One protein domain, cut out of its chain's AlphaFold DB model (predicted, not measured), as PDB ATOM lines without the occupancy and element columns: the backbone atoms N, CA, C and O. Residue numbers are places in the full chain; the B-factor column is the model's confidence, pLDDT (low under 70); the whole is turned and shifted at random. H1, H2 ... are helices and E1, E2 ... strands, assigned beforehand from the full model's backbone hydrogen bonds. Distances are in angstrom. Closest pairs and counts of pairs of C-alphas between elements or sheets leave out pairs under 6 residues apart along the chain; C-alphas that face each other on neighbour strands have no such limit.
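AT A GLANCE: This is residues 190 to 337 of the 435 residues of an uncharacterized protein of Ophiobolus disseminans (UniProt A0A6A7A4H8). One long helix, H1, makes the length: a small hairpin of E1 and E2 lies beyond its last residues, while H3 runs beside its first half. H3 is the middle of a small cluster, with H4 packed on it on the side away from H1, H5 across its first residues and H2 near it. The printed part has 148 residues, in the order H1 E1 E2 H2 H3 H4 H5, mostly helix, with one antiparallel sheet, E1 - E2. It is only just loose, close to compact, with a radius of gyration of the C-alphas of 18.1 A and spans of 58 by 45 by 29 A.

HOW THE PARTS SIT: Start at H1, residues 190 to 216; its residues 192 to 203 alone touch H3, residues 267 to 279, at a shallow tilt of 9 degrees, the same way, closest at the C-alphas of Ile 196 and Thr 269, 7.0 A. Next find the hairpin of E1, residues 222 to 225, and E2, residues 228 to 231, where N 223 and O 230 are 2.9 A apart, within hydrogen-bond range. H2, residues 254 to 261, is close to but not clearly touching H3, the hub: the closest C-alphas, of Leu 260 and Leu 270, are 7.2 A apart. H3 touches H4, residues 291 to 301, at a steep tilt of 46 degrees, with the C-alphas of Ala 274 and Phe 297 closest, 5.5 A. Its residues 268 to 272 alone touch H5, residues 314 to 321, about perpendicular, only just, at 73 degrees; the C-alphas of Pro 268 and Tyr 321 are closest, 5.0 A. Every O i to N i+4 pair is within hydrogen-bond range in H3, H4 and H5; H1 has 22 of 23 and H2 2 of 4.

IN THESE COORDINATES: Find C-alpha 190 at (13.681, 16.248, -0.883); from there H1 runs 38.9 A. H3 spans 18.0 A and H4 15.2 A. H5 ends at C-alpha 321, (19.926, 7.945, 3.447).

THE WHOLE: The C-alphas farthest apart, of Gly 227 and Glu 263, are 59.6 A apart. The printed part has no cut; E2 to H2, H3 to H4 and H4 to H5 are long links. Look for pLDDT under 70 in 53 residues, among them 213 to 246.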
ATOM      1  N   TRP A 190      14.834  16.960  -1.447       93.88
ATOM      2  CA  TRP A 190      13.681  16.248  -0.883       93.88
ATOM      3  C   TRP A 190      12.879  15.428  -1.911       93.88
ATOM      4  O   TRP A 190      12.034  14.622  -1.523       93.88
ATOM      5  N   MET A 191      13.105  15.627  -3.213       95.25
ATOM      6  CA  MET A 191      12.570  14.756  -4.265       95.25
ATOM      7  C   MET A 191      13.456  13.515  -4.462       95.25
ATOM      8  O   MET A 191      12.955  12.454  -4.827       95.25
ATOM      9  N   CYS A 192      14.750  13.608  -4.143       94.88
ATOM     10  CA  CYS A 192      15.651  12.459  -4.102       94.88
ATOM     11  C   CYS A 192      15.275  11.515  -2.947       94.88
ATOM     12  O   CYS A 192      15.194  10.306  -3.162       94.88
ATOM     13  N   ASP A 193      14.915  12.058  -1.772       94.88
ATOM     14  CA  ASP A 193      14.317  11.289  -0.665       94.88
ATOM     15  C   ASP A 193      13.117  10.433  -1.137       94.88
ATOM     16  O   ASP A 193      13.013   9.259  -0.788       94.88
ATOM     17  N   MET A 194      12.215  10.992  -1.964       93.88
ATOM     18  CA  MET A 194      11.040  10.267  -2.485       93.88
ATOM     19  C   MET A 194      11.417   9.073  -3.367       93.88
ATOM     20  O   MET A 194      10.722   8.055  -3.362       93.88
ATOM     21  N   ALA A 195      12.488   9.201  -4.151       93.38
ATOM     22  CA  ALA A 195      12.977   8.129  -5.010       93.38
ATOM     23  C   ALA A 195      13.680   7.029  -4.194       93.38
ATOM     24  O   ALA A 195      13.440   5.845  -4.435       93.38
ATOM     25  N   ILE A 196      14.464   7.413  -3.182       93.56
ATOM     26  CA  ILE A 196      15.078   6.501  -2.202       93.56
ATOM     27  C   ILE A 196      13.996   5.697  -1.467       93.56
ATOM     28  O   ILE A 196      14.045   4.466  -1.444       93.56
ATOM     29  N   ASP A 197      12.956   6.365  -0.961       92.38
ATOM     30  CA  ASP A 197      11.811   5.712  -0.318       92.38
ATOM     31  C   ASP A 197      11.047   4.774  -1.254       92.38
ATOM     32  O   ASP A 197      10.567   3.714  -0.841       92.38
ATOM     33  N   ARG A 198      10.945   5.130  -2.537       89.94
ATOM     34  CA  ARG A 198      10.287   4.284  -3.530       89.94
ATOM     35  C   ARG A 198      11.078   3.005  -3.805       89.94
ATOM     36  O   ARG A 198      10.488   1.925  -3.783       89.94
ATOM     37  N   LEU A 199      12.394   3.113  -3.993       89.94
ATOM     38  CA  LEU A 199      13.298   1.967  -4.141       89.94
ATOM     39  C   LEU A 199      13.295   1.085  -2.879       89.94
ATOM     40  O   LEU A 199      13.258  -0.144  -2.972       89.94
ATOM     41  N   HIS A 200      13.254   1.695  -1.689       90.56
ATOM     42  CA  HIS A 200      13.157   0.983  -0.412       90.56
ATOM     43  C   HIS A 200      11.831   0.227  -0.255       90.56
ATOM     44  O   HIS A 200      11.810  -0.928   0.182       90.56
ATOM     45  N   TRP A 201      10.717   0.830  -0.676       87.81
ATOM     46  CA  TRP A 201       9.425   0.153  -0.737       87.81
ATOM     47  C   TRP A 201       9.460  -1.050  -1.697       87.81
ATOM     48  O   TRP A 201       9.063  -2.146  -1.301       87.81
ATOM     49  N   MET A 202      10.019  -0.894  -2.906       85.75
ATOM     50  CA  MET A 202      10.167  -1.988  -3.885       85.75
ATOM     51  C   MET A 202      10.965  -3.163  -3.297       85.75
ATOM     52  O   MET A 202      10.522  -4.313  -3.355       85.75
ATOM     53  N   PHE A 203      12.100  -2.872  -2.653       87.19
ATOM     54  CA  PHE A 203      12.936  -3.861  -1.971       87.19
ATOM     55  C   PHE A 203      12.217  -4.564  -0.807       87.19
ATOM     56  O   PHE A 203      12.287  -5.791  -0.670       87.19
ATOM     57  N   THR A 204      11.511  -3.814   0.045       85.81
ATOM     58  CA  THR A 204      10.850  -4.395   1.222       85.81
ATOM     59  C   THR A 204       9.595  -5.189   0.865       85.81
ATOM     60  O   THR A 204       9.360  -6.218   1.498       85.81
ATOM     61  N   GLU A 205       8.817  -4.797  -0.148       80.81
ATOM     62  CA  GLU A 205       7.715  -5.622  -0.672       80.81
ATOM     63  C   GLU A 205       8.229  -6.908  -1.323       80.81
ATOM     64  O   GLU A 205       7.761  -7.993  -0.975       80.81
ATOM     65  N   GLN A 206       9.270  -6.836  -2.156       82.38
ATOM     66  CA  GLN A 206       9.937  -8.032  -2.675       82.38
ATOM     67  C   GLN A 206      10.433  -8.960  -1.559       82.38
ATOM     68  O   GLN A 206      10.248 -10.177  -1.638       82.38
ATOM     69  N   SER A 207      11.027  -8.408  -0.501       80.19
ATOM     70  CA  SER A 207      11.498  -9.181   0.653       80.19
ATOM     71  C   SER A 207      10.342  -9.858   1.403       80.19
ATOM     72  O   SER A 207      10.431 -11.044   1.727       80.19
ATOM     73  N   LYS A 208       9.217  -9.155   1.615       78.12
ATOM     74  CA  LYS A 208       7.991  -9.718   2.219       78.12
ATOM     75  C   LYS A 208       7.410 -10.839   1.355       78.12
ATOM     76  O   LYS A 208       7.124 -11.918   1.874       78.12
ATOM     77  N   LEU A 209       7.272 -10.621   0.046       74.38
ATOM     78  CA  LEU A 209       6.779 -11.623  -0.904       74.38
ATOM     79  C   LEU A 209       7.694 -12.854  -0.930       74.38
ATOM     80  O   LEU A 209       7.204 -13.976  -0.811       74.38
ATOM     81  N   SER A 210       9.013 -12.652  -0.963       74.25
ATOM     82  CA  SER A 210      10.017 -13.721  -0.880       74.25
ATOM     83  C   SER A 210       9.885 -14.537   0.402       74.25
ATOM     84  O   SER A 210       9.935 -15.768   0.366       74.25
ATOM     85  N   GLU A 211       9.656 -13.885   1.544       74.44
ATOM     86  CA  GLU A 211       9.476 -14.583   2.814       74.44
ATOM     87  C   GLU A 211       8.140 -15.343   2.886       74.44
ATOM     88  O   GLU A 211       8.103 -16.477   3.367       74.44
ATOM     89  N   ILE A 212       7.053 -14.765   2.361       70.38
ATOM     90  CA  ILE A 212       5.737 -15.412   2.243       70.38
ATOM     91  C   ILE A 212       5.825 -16.643   1.333       70.38
ATOM     92  O   ILE A 212       5.311 -17.703   1.693       70.38
ATOM     93  N   CYS A 213       6.506 -16.533   0.193       66.75
ATOM     94  CA  CYS A 213       6.794 -17.644  -0.708       66.75
ATOM     95  C   CYS A 213       7.621 -18.726   0.002       66.75
ATOM     96  O   CYS A 213       7.185 -19.873   0.061       66.75
ATOM     97  N   ARG A 214       8.735 -18.368   0.655       69.25
ATOM     98  CA  ARG A 214       9.573 -19.300   1.437       69.25
ATOM     99  C   ARG A 214       8.813 -19.994   2.580       69.25
ATOM    100  O   ARG A 214       9.141 -21.124   2.922       69.25
ATOM    101  N   LYS A 215       7.804 -19.342   3.171       67.44
ATOM    102  CA  LYS A 215       6.925 -19.917   4.210       67.44
ATOM    103  C   LYS A 215       5.816 -20.819   3.647       67.44
ATOM    104  O   LYS A 215       5.341 -21.695   4.364       67.44
ATOM    105  N   LYS A 216       5.375 -20.607   2.399       61.81
ATOM    106  CA  LYS A 216       4.289 -21.369   1.743       61.81
ATOM    107  C   LYS A 216       4.780 -22.524   0.867       61.81
ATOM    108  O   LYS A 216       4.047 -23.498   0.692       61.81
ATOM    109  N   PHE A 217       5.985 -22.423   0.314       58.91
ATOM    110  CA  PHE A 217       6.589 -23.458  -0.513       58.91
ATOM    111  C   PHE A 217       7.429 -24.416   0.328       58.91
ATOM    112  O   PHE A 217       8.321 -24.022   1.074       58.91
ATOM    113  N   THR A 218       7.175 -25.709   0.150       56.25
ATOM    114  CA  THR A 218       8.151 -26.741   0.524       56.25
ATOM    115  C   THR A 218       9.382 -26.653  -0.389       56.25
ATOM    116  O   THR A 218       9.289 -26.125  -1.497       56.25
ATOM    117  N   GLN A 219      10.520 -27.231   0.024       54.09
ATOM    118  CA  GLN A 219      11.789 -27.233  -0.741       54.09
ATOM    119  C   GLN A 219      11.682 -27.756  -2.192       54.09
ATOM    120  O   GLN A 219      12.604 -27.568  -2.978       54.09
ATOM    121  N   ASN A 220      10.560 -28.385  -2.555       55.28
ATOM    122  CA  ASN A 220      10.312 -28.990  -3.861       55.28
ATOM    123  C   ASN A 220       9.389 -28.148  -4.778       55.28
ATOM    124  O   ASN A 220       8.952 -28.660  -5.806       55.28
ATOM    125  N   GLY A 221       9.033 -26.909  -4.406       57.62
ATOM    126  CA  GLY A 221       8.189 -26.017  -5.227       57.62
ATOM    127  C   GLY A 221       6.682 -26.321  -5.193       57.62
ATOM    128  O   GLY A 221       5.939 -25.901  -6.079       57.62
ATOM    129  N   TRP A 222       6.207 -27.066  -4.188       57.22
ATOM    130  CA  TRP A 222       4.785 -27.404  -4.029       57.22
ATOM    131  C   TRP A 222       4.142 -26.604  -2.892       57.22
ATOM    132  O   TRP A 222       4.658 -26.591  -1.768       57.22
ATOM    133  N   MET A 223       2.981 -26.007  -3.185       61.00
ATOM    134  CA  MET A 223       2.088 -25.318  -2.245       61.00
ATOM    135  C   MET A 223       0.771 -26.091  -2.119       61.00
ATOM    136  O   MET A 223       0.217 -26.542  -3.120       61.00
ATOM    137  N   ASN A 224       0.240 -26.237  -0.903       53.16
ATOM    138  CA  ASN A 224      -1.074 -26.848  -0.689       53.16
ATOM    139  C   ASN A 224      -2.175 -25.776  -0.757       53.16
ATOM    140  O   ASN A 224      -2.212 -24.871   0.074       53.16
ATOM    141  N   VAL A 225      -3.073 -25.895  -1.735       58.22
ATOM    142  CA  VAL A 225      -4.261 -25.051  -1.902       58.22
ATOM    143  C   VAL A 225      -5.497 -25.938  -1.774       58.22
ATOM    144  O   VAL A 225      -5.719 -26.827  -2.595       58.22
ATOM    145  N   ASN A 226      -6.306 -25.710  -0.737       54.19
ATOM    146  CA  ASN A 226      -7.559 -26.432  -0.471       54.19
ATOM    147  C   ASN A 226      -7.423 -27.973  -0.519       54.19
ATOM    148  O   ASN A 226      -8.293 -28.672  -1.037       54.19
ATOM    149  N   GLY A 227      -6.312 -28.511  -0.002       58.94
ATOM    150  CA  GLY A 227      -6.026 -29.949   0.029       58.94
ATOM    151  C   GLY A 227      -5.348 -30.503  -1.229       58.94
ATOM    152  O   GLY A 227      -5.039 -31.693  -1.268       58.94
ATOM    153  N   ARG A 228      -5.090 -29.677  -2.252       46.59
ATOM    154  CA  ARG A 228      -4.350 -30.062  -3.464       46.59
ATOM    155  C   ARG A 228      -2.962 -29.436  -3.468       46.59
ATOM    156  O   ARG A 228      -2.825 -28.224  -3.340       46.59
ATOM    157  N   PHE A 229      -1.937 -30.254  -3.684       56.59
ATOM    158  CA  PHE A 229      -0.589 -29.761  -3.943       56.59
ATOM    159  C   PHE A 229      -0.497 -29.255  -5.385       56.59
ATOM    160  O   PHE A 229      -0.642 -30.025  -6.333       56.59
ATOM    161  N   VAL A 230      -0.260 -27.956  -5.536       56.44
ATOM    162  CA  VAL A 230       0.002 -27.284  -6.809       56.44
ATOM    163  C   VAL A 230       1.495 -26.979  -6.862       56.44
ATOM    164  O   VAL A 230       2.034 -26.381  -5.929       56.44
ATOM    165  N   ARG A 231       2.170 -27.400  -7.937       54.66
ATOM    166  CA  ARG A 231       3.517 -26.913  -8.245       54.66
ATOM    167  C   ARG A 231       3.392 -25.468  -8.709       54.66
ATOM    168  O   ARG A 231       2.644 -25.196  -9.644       54.66
ATOM    169  N   VAL A 232       4.123 -24.573  -8.060       55.75
ATOM    170  CA  VAL A 232       4.307 -23.195  -8.515       55.75
ATOM    171  C   VAL A 232       5.775 -23.085  -8.888       55.75
ATOM    172  O   VAL A 232       6.640 -23.332  -8.051       55.75
ATOM    173  N   ASP A 233       6.059 -22.801 -10.156       50.69
ATOM    174  CA  ASP A 233       7.434 -22.573 -10.596       50.69
ATOM    175  C   ASP A 233       7.997 -21.313  -9.922       50.69
ATOM    176  O   ASP A 233       7.246 -20.389  -9.620       50.69
ATOM    177  N   ASN A 234       9.309 -21.300  -9.650       46.66
ATOM    178  CA  ASN A 234       9.978 -20.460  -8.635       46.66
ATOM    179  C   ASN A 234       9.943 -18.926  -8.847       46.66
ATOM    180  O   ASN A 234      10.690 -18.199  -8.193       46.66
ATOM    181  N   HIS A 235       9.109 -18.417  -9.745       50.84
ATOM    182  CA  HIS A 235       8.899 -16.991  -9.930       50.84
ATOM    183  C   HIS A 235       8.123 -16.424  -8.737       50.84
ATOM    184  O   HIS A 235       7.018 -16.866  -8.415       50.84
ATOM    185  N   LEU A 236       8.717 -15.429  -8.075       51.75
ATOM    186  CA  LEU A 236       7.987 -14.581  -7.140       51.75
ATOM    187  C   LEU A 236       6.831 -13.903  -7.896       51.75
ATOM    188  O   LEU A 236       7.015 -13.544  -9.062       51.75
ATOM    189  N   PRO A 237       5.658 -13.697  -7.269       48.97
ATOM    190  CA  PRO A 237       4.657 -12.811  -7.848       48.97
ATOM    191  C   PRO A 237       5.286 -11.425  -8.030       48.97
ATOM    192  O   PRO A 237       5.965 -10.938  -7.120       48.97
ATOM    193  N   SER A 238       5.079 -10.806  -9.191       50.66
ATOM    194  CA  SER A 238       5.577  -9.460  -9.464       50.66
ATOM    195  C   SER A 238       5.049  -8.479  -8.416       50.66
ATOM    196  O   SER A 238       3.869  -8.497  -8.050       50.66
ATOM    197  N   VAL A 239       5.928  -7.603  -7.920       55.41
ATOM    198  CA  VAL A 239       5.469  -6.385  -7.242       55.41
ATOM    199  C   VAL A 239       4.676  -5.609  -8.301       55.41
ATOM    200  O   VAL A 239       5.196  -5.468  -9.405       55.41
ATOM    201  N   PRO A 240       3.457  -5.103  -8.034       51.41
ATOM    202  CA  PRO A 240       2.609  -4.532  -9.087       51.41
ATOM    203  C   PRO A 240       3.275  -3.429  -9.932       51.41
ATOM    204  O   PRO A 240       2.922  -3.236 -11.092       51.41
ATOM    205  N   ASP A 241       4.243  -2.717  -9.353       52.41
ATOM    206  CA  ASP A 241       4.987  -1.619  -9.980       52.41
ATOM    207  C   ASP A 241       6.337  -2.031 -10.593       52.41
ATOM    208  O   ASP A 241       7.093  -1.177 -11.042       52.41
ATOM    209  N   LEU A 242       6.654  -3.327 -10.606       53.50
ATOM    210  CA  LEU A 242       7.780  -3.912 -11.329       53.50
ATOM    211  C   LEU A 242       7.217  -4.838 -12.410       53.50
ATOM    212  O   LEU A 242       6.783  -5.952 -12.114       53.50
ATOM    213  N   GLN A 243       7.228  -4.379 -13.665       51.34
ATOM    214  CA  GLN A 243       6.736  -5.146 -14.816       51.34
ATOM    215  C   GLN A 243       7.439  -6.514 -14.915       51.34
ATOM    216  O   GLN A 243       8.598  -6.603 -15.316       51.34
ATOM    217  N   ASP A 244       6.719  -7.567 -14.513       48.97
ATOM    218  CA  ASP A 244       7.092  -8.991 -14.538       48.97
ATOM    219  C   ASP A 244       8.481  -9.356 -13.975       48.97
ATOM    220  O   ASP A 244       9.052 -10.394 -14.323       48.97
ATOM    221  N   ARG A 245       9.037  -8.531 -13.077       53.91
ATOM    222  CA  ARG A 245      10.382  -8.730 -12.511       53.91
ATOM    223  C   ARG A 245      10.447  -8.513 -11.003       53.91
ATOM    224  O   ARG A 245       9.653  -7.797 -10.403       53.91
ATOM    225  N   SER A 246      11.453  -9.141 -10.407       68.06
ATOM    226  CA  SER A 246      12.013  -8.779  -9.109       68.06
ATOM    227  C   SER A 246      13.130  -7.753  -9.308       68.06
ATOM    228  O   SER A 246      13.962  -7.952 -10.192       68.06
ATOM    229  N   LEU A 247      13.185  -6.728  -8.457       79.50
ATOM    230  CA  LEU A 247      14.327  -5.831  -8.295       79.50
ATOM    231  C   LEU A 247      15.606  -6.649  -8.080       79.50
ATOM    232  O   LEU A 247      15.633  -7.581  -7.271       79.50
ATOM    233  N   SER A 248      16.667  -6.288  -8.786       80.06
ATOM    234  CA  SER A 248      17.965  -6.950  -8.756       80.06
ATOM    235  C   SER A 248      19.095  -5.921  -8.790       80.06
ATOM    236  O   SER A 248      18.901  -4.781  -9.209       80.06
ATOM    237  N   ALA A 249      20.305  -6.320  -8.393       79.25
ATOM    238  CA  ALA A 249      21.483  -5.457  -8.503       79.25
ATOM    239  C   ALA A 249      21.789  -5.032  -9.955       79.25
ATOM    240  O   ALA A 249      22.452  -4.024 -10.176       79.25
ATOM    241  N   LYS A 250      21.271  -5.767 -10.951       78.38
ATOM    242  CA  LYS A 250      21.459  -5.482 -12.380       78.38
ATOM    243  C   LYS A 250      20.555  -4.380 -12.917       78.38
ATOM    244  O   LYS A 250      20.838  -3.872 -13.989       78.38
ATOM    245  N   ASP A 251      19.507  -3.996 -12.190       79.25
ATOM    246  CA  ASP A 251      18.652  -2.867 -12.576       79.25
ATOM    247  C   ASP A 251      19.326  -1.502 -12.280       79.25
ATOM    248  O   ASP A 251      18.790  -0.454 -12.632       79.25
ATOM    249  N   PHE A 252      20.517  -1.515 -11.663       78.25
ATOM    250  CA  PHE A 252      21.393  -0.362 -11.432       78.25
ATOM    251  C   PHE A 252      22.495  -0.299 -12.511       78.25
ATOM    252  O   PHE A 252      23.681  -0.457 -12.224       78.25
ATOM    253  N   GLU A 253      22.093  -0.129 -13.774       67.81
ATOM    254  CA  GLU A 253      23.011  -0.037 -14.922       67.81
ATOM    255  C   GLU A 253      23.848   1.267 -14.908       67.81
ATOM    256  O   GLU A 253      23.434   2.290 -14.352       67.81
ATOM    257  N   SER A 254      25.034   1.231 -15.533       61.19
ATOM    258  CA  SER A 254      26.072   2.281 -15.470       61.19
ATOM    259  C   SER A 254      25.565   3.685 -15.785       61.19
ATOM    260  O   SER A 254      25.788   4.613 -15.014       61.19
ATOM    261  N   ASP A 255      24.838   3.839 -16.886       65.81
ATOM    262  CA  ASP A 255      24.564   5.130 -17.525       65.81
ATOM    263  C   ASP A 255      23.635   6.037 -16.678       65.81
ATOM    264  O   ASP A 255      23.586   7.262 -16.852       65.81
ATOM    265  N   HIS A 256      22.920   5.446 -15.713       64.38
ATOM    266  CA  HIS A 256      22.162   6.167 -14.687       64.38
ATOM    267  C   HIS A 256      22.991   6.427 -13.416       64.38
ATOM    268  O   HIS A 256      22.848   7.491 -12.810       64.38
ATOM    269  N   LEU A 257      23.882   5.508 -13.023       69.44
ATOM    270  CA  LEU A 257      24.789   5.688 -11.881       69.44
ATOM    271  C   LEU A 257      25.884   6.736 -12.150       69.44
ATOM    272  O   LEU A 257      26.231   7.494 -11.246       69.44
ATOM    273  N   ASP A 258      26.358   6.867 -13.391       72.56
ATOM    274  CA  ASP A 258      27.347   7.873 -13.809       72.56
ATOM    275  C   ASP A 258      26.911   9.313 -13.479       72.56
ATOM    276  O   ASP A 258      27.736  10.187 -13.202       72.56
ATOM    277  N   GLN A 259      25.600   9.565 -13.434       69.25
ATOM    278  CA  GLN A 259      25.016  10.864 -13.079       69.25
ATOM    279  C   GLN A 259      24.992  11.120 -11.558       69.25
ATOM    280  O   GLN A 259      24.881  12.269 -11.127       69.25
ATOM    281  N   LEU A 260      25.146  10.070 -10.744       73.81
ATOM    282  CA  LEU A 260      25.388  10.137  -9.298       73.81
ATOM    283  C   LEU A 260      26.892  10.245  -8.977       73.81
ATOM    284  O   LEU A 260      27.269  10.832  -7.962       73.81
ATOM    285  N   PHE A 261      27.748   9.689  -9.842       74.75
ATOM    286  CA  PHE A 261      29.211   9.766  -9.740       74.75
ATOM    287  C   PHE A 261      29.781  11.128 -10.182       74.75
ATOM    288  O   PHE A 261      30.905  11.469  -9.816       74.75
ATOM    289  N   ALA A 262      29.032  11.910 -10.966       73.19
ATOM    290  CA  ALA A 262      29.430  13.246 -11.404       73.19
ATOM    291  C   ALA A 262      29.540  14.241 -10.228       73.19
ATOM    292  O   ALA A 262      28.673  14.282  -9.356       73.19
ATOM    293  N   GLU A 263      30.584  15.080 -10.222       70.12
ATOM    294  CA  GLU A 263      30.823  16.050  -9.143       70.12
ATOM    295  C   GLU A 263      29.690  17.100  -9.017       70.12
ATOM    296  O   GLU A 263      29.312  17.711 -10.022       70.12
ATOM    297  N   PRO A 264      29.194  17.395  -7.795       78.56
ATOM    298  CA  PRO A 264      29.546  16.769  -6.517       78.56
ATOM    299  C   PRO A 264      28.932  15.363  -6.362       78.56
ATOM    300  O   PRO A 264      27.735  15.173  -6.594       78.56
ATOM    301  N   VAL A 265      29.751  14.404  -5.916       82.44
ATOM    302  CA  VAL A 265      29.398  12.978  -5.772       82.44
ATOM    303  C   VAL A 265      28.204  12.782  -4.837       82.44
ATOM    304  O   VAL A 265      28.100  13.422  -3.788       82.44
ATOM    305  N   ASP A 266      27.288  11.885  -5.204       86.69
ATOM    306  CA  ASP A 266      26.003  11.749  -4.522       86.69
ATOM    307  C   ASP A 266      25.987  10.805  -3.313       86.69
ATOM    308  O   ASP A 266      25.315   9.772  -3.305       86.69
ATOM    309  N   VAL A 267      26.741  11.157  -2.271       86.31
ATOM    310  CA  VAL A 267      26.984  10.280  -1.113       86.31
ATOM    311  C   VAL A 267      25.709   9.654  -0.497       86.31
ATOM    312  O   VAL A 267      25.755   8.448  -0.244       86.31
ATOM    313  N   PRO A 268      24.572  10.360  -0.282       89.06
ATOM    314  CA  PRO A 268      23.376   9.754   0.325       89.06
ATOM    315  C   PRO A 268      22.726   8.672  -0.553       89.06
ATOM    316  O   PRO A 268      22.534   7.543  -0.092       89.06
ATOM    317  N   THR A 269      22.454   8.969  -1.833       91.06
ATOM    318  CA  THR A 269      21.888   7.978  -2.768       91.06
ATOM    319  C   THR A 269      22.867   6.839  -3.013       91.06
ATOM    320  O   THR A 269      22.450   5.687  -3.048       91.06
ATOM    321  N   LEU A 270      24.167   7.119  -3.152       88.00
ATOM    322  CA  LEU A 270      25.175   6.084  -3.396       88.00
ATOM    323  C   LEU A 270      25.346   5.144  -2.196       88.00
ATOM    324  O   LEU A 270      25.458   3.937  -2.394       88.00
ATOM    325  N   MET A 271      25.289   5.656  -0.963       87.88
ATOM    326  CA  MET A 271      25.274   4.827   0.251       87.88
ATOM    327  C   MET A 271      24.024   3.936   0.310       87.88
ATOM    328  O   MET A 271      24.118   2.757   0.652       87.88
ATOM    329  N   PHE A 272      22.858   4.475  -0.060       91.44
ATOM    330  CA  PHE A 272      21.614   3.710  -0.158       91.44
ATOM    331  C   PHE A 272      21.673   2.625  -1.246       91.44
ATOM    332  O   PHE A 272      21.334   1.473  -0.982       91.44
ATOM    333  N   VAL A 273      22.130   2.975  -2.453       89.56
ATOM    334  CA  VAL A 273      22.260   2.063  -3.599       89.56
ATOM    335  C   VAL A 273      23.265   0.949  -3.298       89.56
ATOM    336  O   VAL A 273      22.958  -0.212  -3.553       89.56
ATOM    337  N   ALA A 274      24.410   1.262  -2.686       86.25
ATOM    338  CA  ALA A 274      25.395   0.262  -2.278       86.25
ATOM    339  C   ALA A 274      24.829  -0.711  -1.227       86.25
ATOM    340  O   ALA A 274      24.852  -1.922  -1.449       86.25
ATOM    341  N   ASP A 275      24.249  -0.208  -0.126       87.88
ATOM    342  CA  ASP A 275      23.581  -1.049   0.883       87.88
ATOM    343  C   ASP A 275      22.496  -1.946   0.247       87.88
ATOM    344  O   ASP A 275      22.350  -3.112   0.622       87.88
ATOM    345  N   LEU A 276      21.737  -1.414  -0.719       88.62
ATOM    346  CA  LEU A 276      20.656  -2.116  -1.413       88.62
ATOM    347  C   LEU A 276      21.170  -3.215  -2.356       88.62
ATOM    348  O   LEU A 276      20.610  -4.309  -2.361       88.62
ATOM    349  N   ILE A 277      22.247  -2.972  -3.104       85.12
ATOM    350  CA  ILE A 277      22.895  -3.976  -3.963       85.12
ATOM    351  C   ILE A 277      23.397  -5.160  -3.126       85.12
ATOM    352  O   ILE A 277      23.064  -6.308  -3.431       85.12
ATOM    353  N   PHE A 278      24.094  -4.894  -2.015       82.25
ATOM    354  CA  PHE A 278      24.538  -5.954  -1.103       82.25
ATOM    355  C   PHE A 278      23.355  -6.697  -0.461       82.25
ATOM    356  O   PHE A 278      23.382  -7.922  -0.336       82.25
ATOM    357  N   ALA A 279      22.273  -5.994  -0.105       83.69
ATOM    358  CA  ALA A 279      21.062  -6.610   0.443       83.69
ATOM    359  C   ALA A 279      20.257  -7.434  -0.585       83.69
ATOM    360  O   ALA A 279      19.493  -8.322  -0.194       83.69
ATOM    361  N   LEU A 280      20.442  -7.186  -1.886       82.38
ATOM    362  CA  LEU A 280      19.922  -8.010  -2.984       82.38
ATOM    363  C   LEU A 280      20.783  -9.260  -3.257       82.38
ATOM    364  O   LEU A 280      20.373 -10.114  -4.045       82.38
ATOM    365  N   GLY A 281      21.917  -9.414  -2.564       74.25
ATOM    366  CA  GLY A 281      22.750 -10.617  -2.590       74.25
ATOM    367  C   GLY A 281      23.726 -10.694  -3.764       74.25
ATOM    368  O   GLY A 281      24.105 -11.801  -4.146       74.25
ATOM    369  N   ASP A 282      24.113  -9.551  -4.334       69.88
ATOM    370  CA  ASP A 282      25.155  -9.468  -5.359       69.88
ATOM    371  C   ASP A 282      26.450  -8.881  -4.761       69.88
ATOM    372  O   ASP A 282      26.416  -7.892  -4.028       69.88
ATOM    373  N   GLU A 283      27.590  -9.498  -5.076       58.38
ATOM    374  CA  GLU A 283      28.945  -9.026  -4.723       58.38
ATOM    375  C   GLU A 283      29.611  -8.290  -5.909       58.38
ATOM    376  O   GLU A 283      30.821  -8.089  -5.917       58.38
ATOM    377  N   SER A 284      28.811  -7.945  -6.929       52.84
ATOM    378  CA  SER A 284      29.196  -7.454  -8.258       52.84
ATOM    379  C   SER A 284      30.408  -6.516  -8.318       52.84
ATOM    380  O   SER A 284      30.522  -5.553  -7.559       52.84
ATOM    381  N   GLU A 285      31.233  -6.721  -9.352       52.16
ATOM    382  CA  GLU A 285      32.331  -5.851  -9.804       52.16
ATOM    383  C   GLU A 285      31.807  -4.527 -10.417       52.16
ATOM    384  O   GLU A 285      32.269  -4.067 -11.460       52.16
ATOM    385  N   LEU A 286      30.813  -3.899  -9.781       54.25
ATOM    386  CA  LEU A 286      30.023  -2.762 -10.276       54.25
ATOM    387  C   LEU A 286      30.800  -1.429 -10.331       54.25
ATOM    388  O   LEU A 286      30.211  -0.367 -10.516       54.25
ATOM    389  N   ILE A 287      32.120  -1.467 -10.136       53.72
ATOM    390  CA  ILE A 287      32.951  -0.291  -9.887       53.72
ATOM    391  C   ILE A 287      34.127  -0.259 -10.866       53.72
ATOM    392  O   ILE A 287      35.206  -0.788 -10.619       53.72
ATOM    393  N   SER A 288      33.906   0.422 -11.989       50.41
ATOM    394  CA  SER A 288      34.963   1.033 -12.816       50.41
ATOM    395  C   SER A 288      34.954   2.564 -12.649       50.41
ATOM    396  O   SER A 288      35.207   3.306 -13.596       50.41
ATOM    397  N   ALA A 289      34.572   3.025 -11.454       59.81
ATOM    398  CA  ALA A 289      34.278   4.419 -11.126       59.81
ATOM    399  C   ALA A 289      35.473   5.129 -10.452       59.81
ATOM    400  O   ALA A 289      36.608   4.658 -10.496       59.81
ATOM    401  N   SER A 290      35.236   6.299  -9.851       64.19
ATOM    402  CA  SER A 290      36.271   7.043  -9.129       64.19
ATOM    403  C   SER A 290      36.592   6.426  -7.760       64.19
ATOM    404  O   SER A 290      35.760   5.767  -7.136       64.19
ATOM    405  N   GLN A 291      37.787   6.727  -7.241       71.62
ATOM    406  CA  GLN A 291      38.258   6.250  -5.933       71.62
ATOM    407  C   GLN A 291      37.342   6.662  -4.759       71.62
ATOM    408  O   GLN A 291      37.358   6.042  -3.697       71.62
ATOM    409  N   GLU A 292      36.545   7.722  -4.912       71.62
ATOM    410  CA  GLU A 292      35.559   8.151  -3.913       71.62
ATOM    411  C   GLU A 292      34.319   7.240  -3.912       71.62
ATOM    412  O   GLU A 292      33.828   6.863  -2.848       71.62
ATOM    413  N   VAL A 293      33.874   6.793  -5.091       71.75
ATOM    414  CA  VAL A 293      32.787   5.812  -5.242       71.75
ATOM    415  C   VAL A 293      33.214   4.440  -4.715       71.75
ATOM    416  O   VAL A 293      32.461   3.824  -3.961       71.75
ATOM    417  N   GLU A 294      34.440   3.997  -5.024       75.06
ATOM    418  CA  GLU A 294      35.037   2.780  -4.444       75.06
ATOM    419  C   GLU A 294      34.956   2.798  -2.908       75.06
ATOM    420  O   GLU A 294      34.501   1.834  -2.294       75.06
ATOM    421  N   GLN A 295      35.313   3.923  -2.276       77.50
ATOM    422  CA  GLN A 295      35.263   4.082  -0.818       77.50
ATOM    423  C   GLN A 295      33.838   4.040  -0.242       77.50
ATOM    424  O   GLN A 295      33.652   3.492   0.847       77.50
ATOM    425  N   ILE A 296      32.832   4.575  -0.947       78.75
ATOM    426  CA  ILE A 296      31.422   4.514  -0.520       78.75
ATOM    427  C   ILE A 296      30.924   3.062  -0.516       78.75
ATOM    428  O   ILE A 296      30.376   2.598   0.487       78.75
ATOM    429  N   PHE A 297      31.171   2.318  -1.598       78.88
ATOM    430  CA  PHE A 297      30.778   0.911  -1.698       78.88
ATOM    431  C   PHE A 297      31.573   0.020  -0.730       78.88
ATOM    432  O   PHE A 297      30.984  -0.834  -0.066       78.88
ATOM    433  N   GLU A 298      32.878   0.257  -0.555       79.00
ATOM    434  CA  GLU A 298      33.677  -0.413   0.479       79.00
ATOM    435  C   GLU A 298      33.137  -0.150   1.895       79.00
ATOM    436  O   GLU A 298      33.181  -1.045   2.743       79.00
ATOM    437  N   ALA A 299      32.651   1.060   2.187       76.88
ATOM    438  CA  ALA A 299      32.088   1.399   3.492       76.88
ATOM    439  C   ALA A 299      30.757   0.670   3.748       76.88
ATOM    440  O   ALA A 299      30.576   0.111   4.833       76.88
ATOM    441  N   ALA A 300      29.866   0.610   2.754       75.06
ATOM    442  CA  ALA A 300      28.634  -0.180   2.812       75.06
ATOM    443  C   ALA A 300      28.935  -1.681   3.014       75.06
ATOM    444  O   ALA A 300      28.471  -2.279   3.988       75.06
ATOM    445  N   ALA A 301      29.829  -2.261   2.202       73.00
ATOM    446  CA  ALA A 301      30.251  -3.664   2.301       73.00
ATOM    447  C   ALA A 301      30.814  -4.039   3.686       73.00
ATOM    448  O   ALA A 301      30.599  -5.146   4.182       73.00
ATOM    449  N   LYS A 302      31.529  -3.111   4.338       71.44
ATOM    450  CA  LYS A 302      32.103  -3.288   5.686       71.44
ATOM    451  C   LYS A 302      31.112  -2.993   6.818       71.44
ATOM    452  O   LYS A 302      31.445  -3.235   7.979       71.44
ATOM    453  N   THR A 303      29.916  -2.479   6.518       68.25
ATOM    454  CA  THR A 303      28.896  -2.120   7.514       68.25
ATOM    455  C   THR A 303      27.504  -2.768   7.324       68.25
ATOM    456  O   THR A 303      26.518  -2.113   7.669       68.25
ATOM    457  N   PRO A 304      27.335  -4.055   6.918       60.81
ATOM    458  CA  PRO A 304      26.004  -4.606   6.615       60.81
ATOM    459  C   PRO A 304      25.023  -4.540   7.795       60.81
ATOM    460  O   PRO A 304      23.841  -4.256   7.599       60.81
ATOM    461  N   GLN A 305      25.508  -4.718   9.035       56.53
ATOM    462  CA  GLN A 305      24.680  -4.601  10.245       56.53
ATOM    463  C   GLN A 305      24.195  -3.170  10.571       56.53
ATOM    464  O   GLN A 305      23.451  -2.991  11.533       56.53
ATOM    465  N   TYR A 306      24.627  -2.163   9.806       59.25
ATOM    466  CA  TYR A 306      24.185  -0.767   9.902       59.25
ATOM    467  C   TYR A 306      23.303  -0.338   8.716       59.25
ATOM    468  O   TYR A 306      22.821   0.797   8.703       59.25
ATOM    469  N   SER A 307      23.065  -1.224   7.740       70.25
ATOM    470  CA  SER A 307      22.081  -0.977   6.686       70.25
ATOM    471  C   SER A 307      20.693  -0.810   7.322       70.25
ATOM    472  O   SER A 307      20.226  -1.649   8.093       70.25
ATOM    473  N   CYS A 308      20.016   0.302   7.036       80.31
ATOM    474  CA  CYS A 308      18.729   0.629   7.663       80.31
ATOM    475  C   CYS A 308      17.526   0.052   6.890       80.31
ATOM    476  O   CYS A 308      16.387   0.463   7.101       80.31
ATOM    477  N   LEU A 309      17.773  -0.907   5.989       85.38
ATOM    478  CA  LEU A 309      16.821  -1.362   4.974       85.38
ATOM    479  C   LEU A 309      15.718  -2.302   5.494       85.38
ATOM    480  O   LEU A 309      14.667  -2.395   4.863       85.38
ATOM    481  N   ILE A 310      15.913  -3.012   6.611       82.75
ATOM    482  CA  ILE A 310      14.944  -4.009   7.109       82.75
ATOM    483  C   ILE A 310      14.690  -3.824   8.605       82.75
ATOM    484  O   ILE A 310      15.605  -3.921   9.415       82.75
ATOM    485  N   GLY A 311      13.424  -3.620   8.985       76.56
ATOM    486  CA  GLY A 311      12.973  -3.651  10.385       76.56
ATOM    487  C   GLY A 311      13.432  -2.484  11.271       76.56
ATOM    488  O   GLY A 311      13.118  -2.473  12.459       76.56
ATOM    489  N   VAL A 312      14.150  -1.506  10.716       82.44
ATOM    490  CA  VAL A 312      14.650  -0.336  11.448       82.44
ATOM    491  C   VAL A 312      13.580   0.762  11.515       82.44
ATOM    492  O   VAL A 312      12.808   0.961  10.578       82.44
ATOM    493  N   ALA A 313      13.523   1.493  12.633       83.94
ATOM    494  CA  ALA A 313      12.607   2.621  12.789       83.94
ATOM    495  C   ALA A 313      12.953   3.776  11.830       83.94
ATOM    496  O   ALA A 313      14.123   4.128  11.661       83.94
ATOM    497  N   ARG A 314      11.912   4.406  11.264       84.19
ATOM    498  CA  ARG A 314      11.980   5.440  10.213       84.19
ATOM    499  C   ARG A 314      13.059   6.507  10.426       84.19
ATOM    500  O   ARG A 314      13.754   6.847   9.477       84.19
ATOM    501  N   GLN A 315      13.223   7.003  11.653       85.44
ATOM    502  CA  GLN A 315      14.203   8.047  11.964       85.44
ATOM    503  C   GLN A 315      15.627   7.667  11.527       85.44
ATOM    504  O   GLN A 315      16.281   8.467  10.872       85.44
ATOM    505  N   TYR A 316      16.084   6.441  11.809       87.31
ATOM    506  CA  TYR A 316      17.437   6.004  11.440       87.31
ATOM    507  C   TYR A 316      17.608   5.820   9.927       87.31
ATOM    508  O   TYR A 316      18.682   6.105   9.405       87.31
ATOM    509  N   PHE A 317      16.554   5.391   9.219       89.31
ATOM    510  CA  PHE A 317      16.558   5.330   7.754       89.31
ATOM    511  C   PHE A 317      16.768   6.727   7.157       89.31
ATOM    512  O   PHE A 317      17.676   6.914   6.350       89.31
ATOM    513  N   CYS A 318      16.000   7.722   7.620       90.69
ATOM    514  CA  CYS A 318      16.185   9.110   7.197       90.69
ATOM    515  C   CYS A 318      17.597   9.609   7.530       90.69
ATOM    516  O   CYS A 318      18.304  10.055   6.639       90.69
ATOM    517  N   THR A 319      18.063   9.444   8.773       89.06
ATOM    518  CA  THR A 319      19.408   9.882   9.190       89.06
ATOM    519  C   THR A 319      20.561   9.206   8.423       89.06
ATOM    520  O   THR A 319      21.662   9.753   8.419       89.06
ATOM    521  N   ARG A 320      20.355   8.042   7.781       88.50
ATOM    522  CA  ARG A 320      21.385   7.362   6.966       88.50
ATOM    523  C   ARG A 320      21.317   7.694   5.470       88.50
ATOM    524  O   ARG A 320      22.370   7.726   4.841       88.50
ATOM    525  N   TYR A 321      20.122   7.893   4.907       91.56
ATOM    526  CA  TYR A 321      19.926   7.945   3.447       91.56
ATOM    527  C   TYR A 321      19.248   9.212   2.912       91.56
ATOM    528  O   TYR A 321      19.354   9.479   1.719       91.56
ATOM    529  N   HIS A 322      18.531   9.971   3.745       93.62
ATOM    530  CA  HIS A 322      17.877  11.207   3.305       93.62
ATOM    531  C   HIS A 322      18.854  12.386   3.329       93.62
ATOM    532  O   HIS A 322      19.873  12.367   4.019       93.62
ATOM    533  N   TYR A 323      18.513  13.435   2.584       92.88
ATOM    534  CA  TYR A 323      19.348  14.631   2.447       92.88
ATOM    535  C   TYR A 323      19.075  15.700   3.510       92.88
ATOM    536  O   TYR A 323      19.902  16.590   3.703       92.88
ATOM    537  N   HIS A 324      17.916  15.644   4.170       89.75
ATOM    538  CA  HIS A 324      17.563  16.582   5.235       89.75
ATOM    539  C   HIS A 324      18.346  16.286   6.524       89.75
ATOM    540  O   HIS A 324      18.675  15.135   6.827       89.75
ATOM    541  N   ALA A 325      18.611  17.317   7.322       87.31
ATOM    542  CA  ALA A 325      19.282  17.161   8.607       87.31
ATOM    543  C   ALA A 325      18.418  16.382   9.623       87.31
ATOM    544  O   ALA A 325      17.201  16.238   9.480       87.31
ATOM    545  N   ALA A 326      19.050  15.869  10.684       82.00
ATOM    546  CA  ALA A 326      18.378  15.052  11.702       82.00
ATOM    547  C   ALA A 326      17.394  15.842  12.596       82.00
ATOM    548  O   ALA A 326      16.574  15.237  13.287       82.00
ATOM    549  N   ASP A 327      17.488  17.172  12.584       84.00
ATOM    550  CA  ASP A 327      16.588  18.142  13.213       84.00
ATOM    551  C   ASP A 327      15.585  18.781  12.227       84.00
ATOM    552  O   ASP A 327      14.677  19.497  12.652       84.00
ATOM    553  N   GLU A 328      15.689  18.479  10.928       86.06
ATOM    554  CA  GLU A 328      14.754  18.927   9.893       86.06
ATOM    555  C   GLU A 328      13.591  17.943   9.670       86.06
ATOM    556  O   GLU A 328      13.674  16.737   9.914       86.06
ATOM    557  N   ALA A 329      12.472  18.469   9.165       86.06
ATOM    558  CA  ALA A 329      11.287  17.677   8.866       86.06
ATOM    559  C   ALA A 329      11.410  16.962   7.505       86.06
ATOM    560  O   ALA A 329      11.423  17.601   6.453       86.06
ATOM    561  N   CYS A 330      11.414  15.624   7.528       89.62
ATOM    562  CA  CYS A 330      11.324  14.774   6.335       89.62
ATOM    563  C   CYS A 330      10.161  15.198   5.419       89.62
ATOM    564  O   CYS A 330       9.095  15.591   5.900       89.62
ATOM    565  N   TYR A 331      10.307  15.024   4.099       89.50
ATOM    566  CA  TYR A 331       9.290  15.421   3.109       89.50
ATOM    567  C   TYR A 331       7.875  14.850   3.375       89.50
ATOM    568  O   TYR A 331       6.880  15.426   2.942       89.50
ATOM    569  N   THR A 332       7.770  13.741   4.111       86.12
ATOM    570  CA  THR A 332       6.511  13.091   4.495       86.12
ATOM    571  C   THR A 332       5.716  13.849   5.566       86.12
ATOM    572  O   THR A 332       4.591  13.461   5.863       86.12
ATOM    573  N   ALA A 333       6.293  14.886   6.183       85.56
ATOM    574  CA  ALA A 333       5.670  15.685   7.243       85.56
ATOM    575  C   ALA A 333       5.008  16.986   6.743       85.56
ATOM    576  O   ALA A 333       4.395  17.702   7.536       85.56
ATOM    577  N   TYR A 334       5.122  17.312   5.452       81.75
ATOM    578  CA  TYR A 334       4.525  18.526   4.889       81.75
ATOM    579  C   TYR A 334       3.003  18.389   4.764       81.75
ATOM    580  O   TYR A 334       2.471  17.332   4.417       81.75
ATOM    581  N   LEU A 335       2.285  19.478   5.050       76.00
ATOM    582  CA  LEU A 335       0.825  19.501   4.990       76.00
ATOM    583  C   LEU A 335       0.351  19.346   3.541       76.00
ATOM    584  O   LEU A 335       0.649  20.180   2.690       76.00
ATOM    585  N   THR A 336      -0.430  18.300   3.272       71.62
ATOM    586  CA  THR A 336      -1.118  18.144   1.984       71.62
ATOM    587  C   THR A 336      -2.393  18.994   1.985       71.62
ATOM    588  O   THR A 336      -3.216  18.819   2.889       71.62
ATOM    589  N   PRO A 337      -2.598  19.892   1.003       74.19
ATOM    590  CA  PRO A 337      -3.850  20.630   0.848       74.19
ATOM    591  C   PRO A 337      -5.063  19.704   0.722       74.19
ATOM    592  O   PRO A 337      -4.975  18.611   0.160       74.19
TER     593      PRO A 337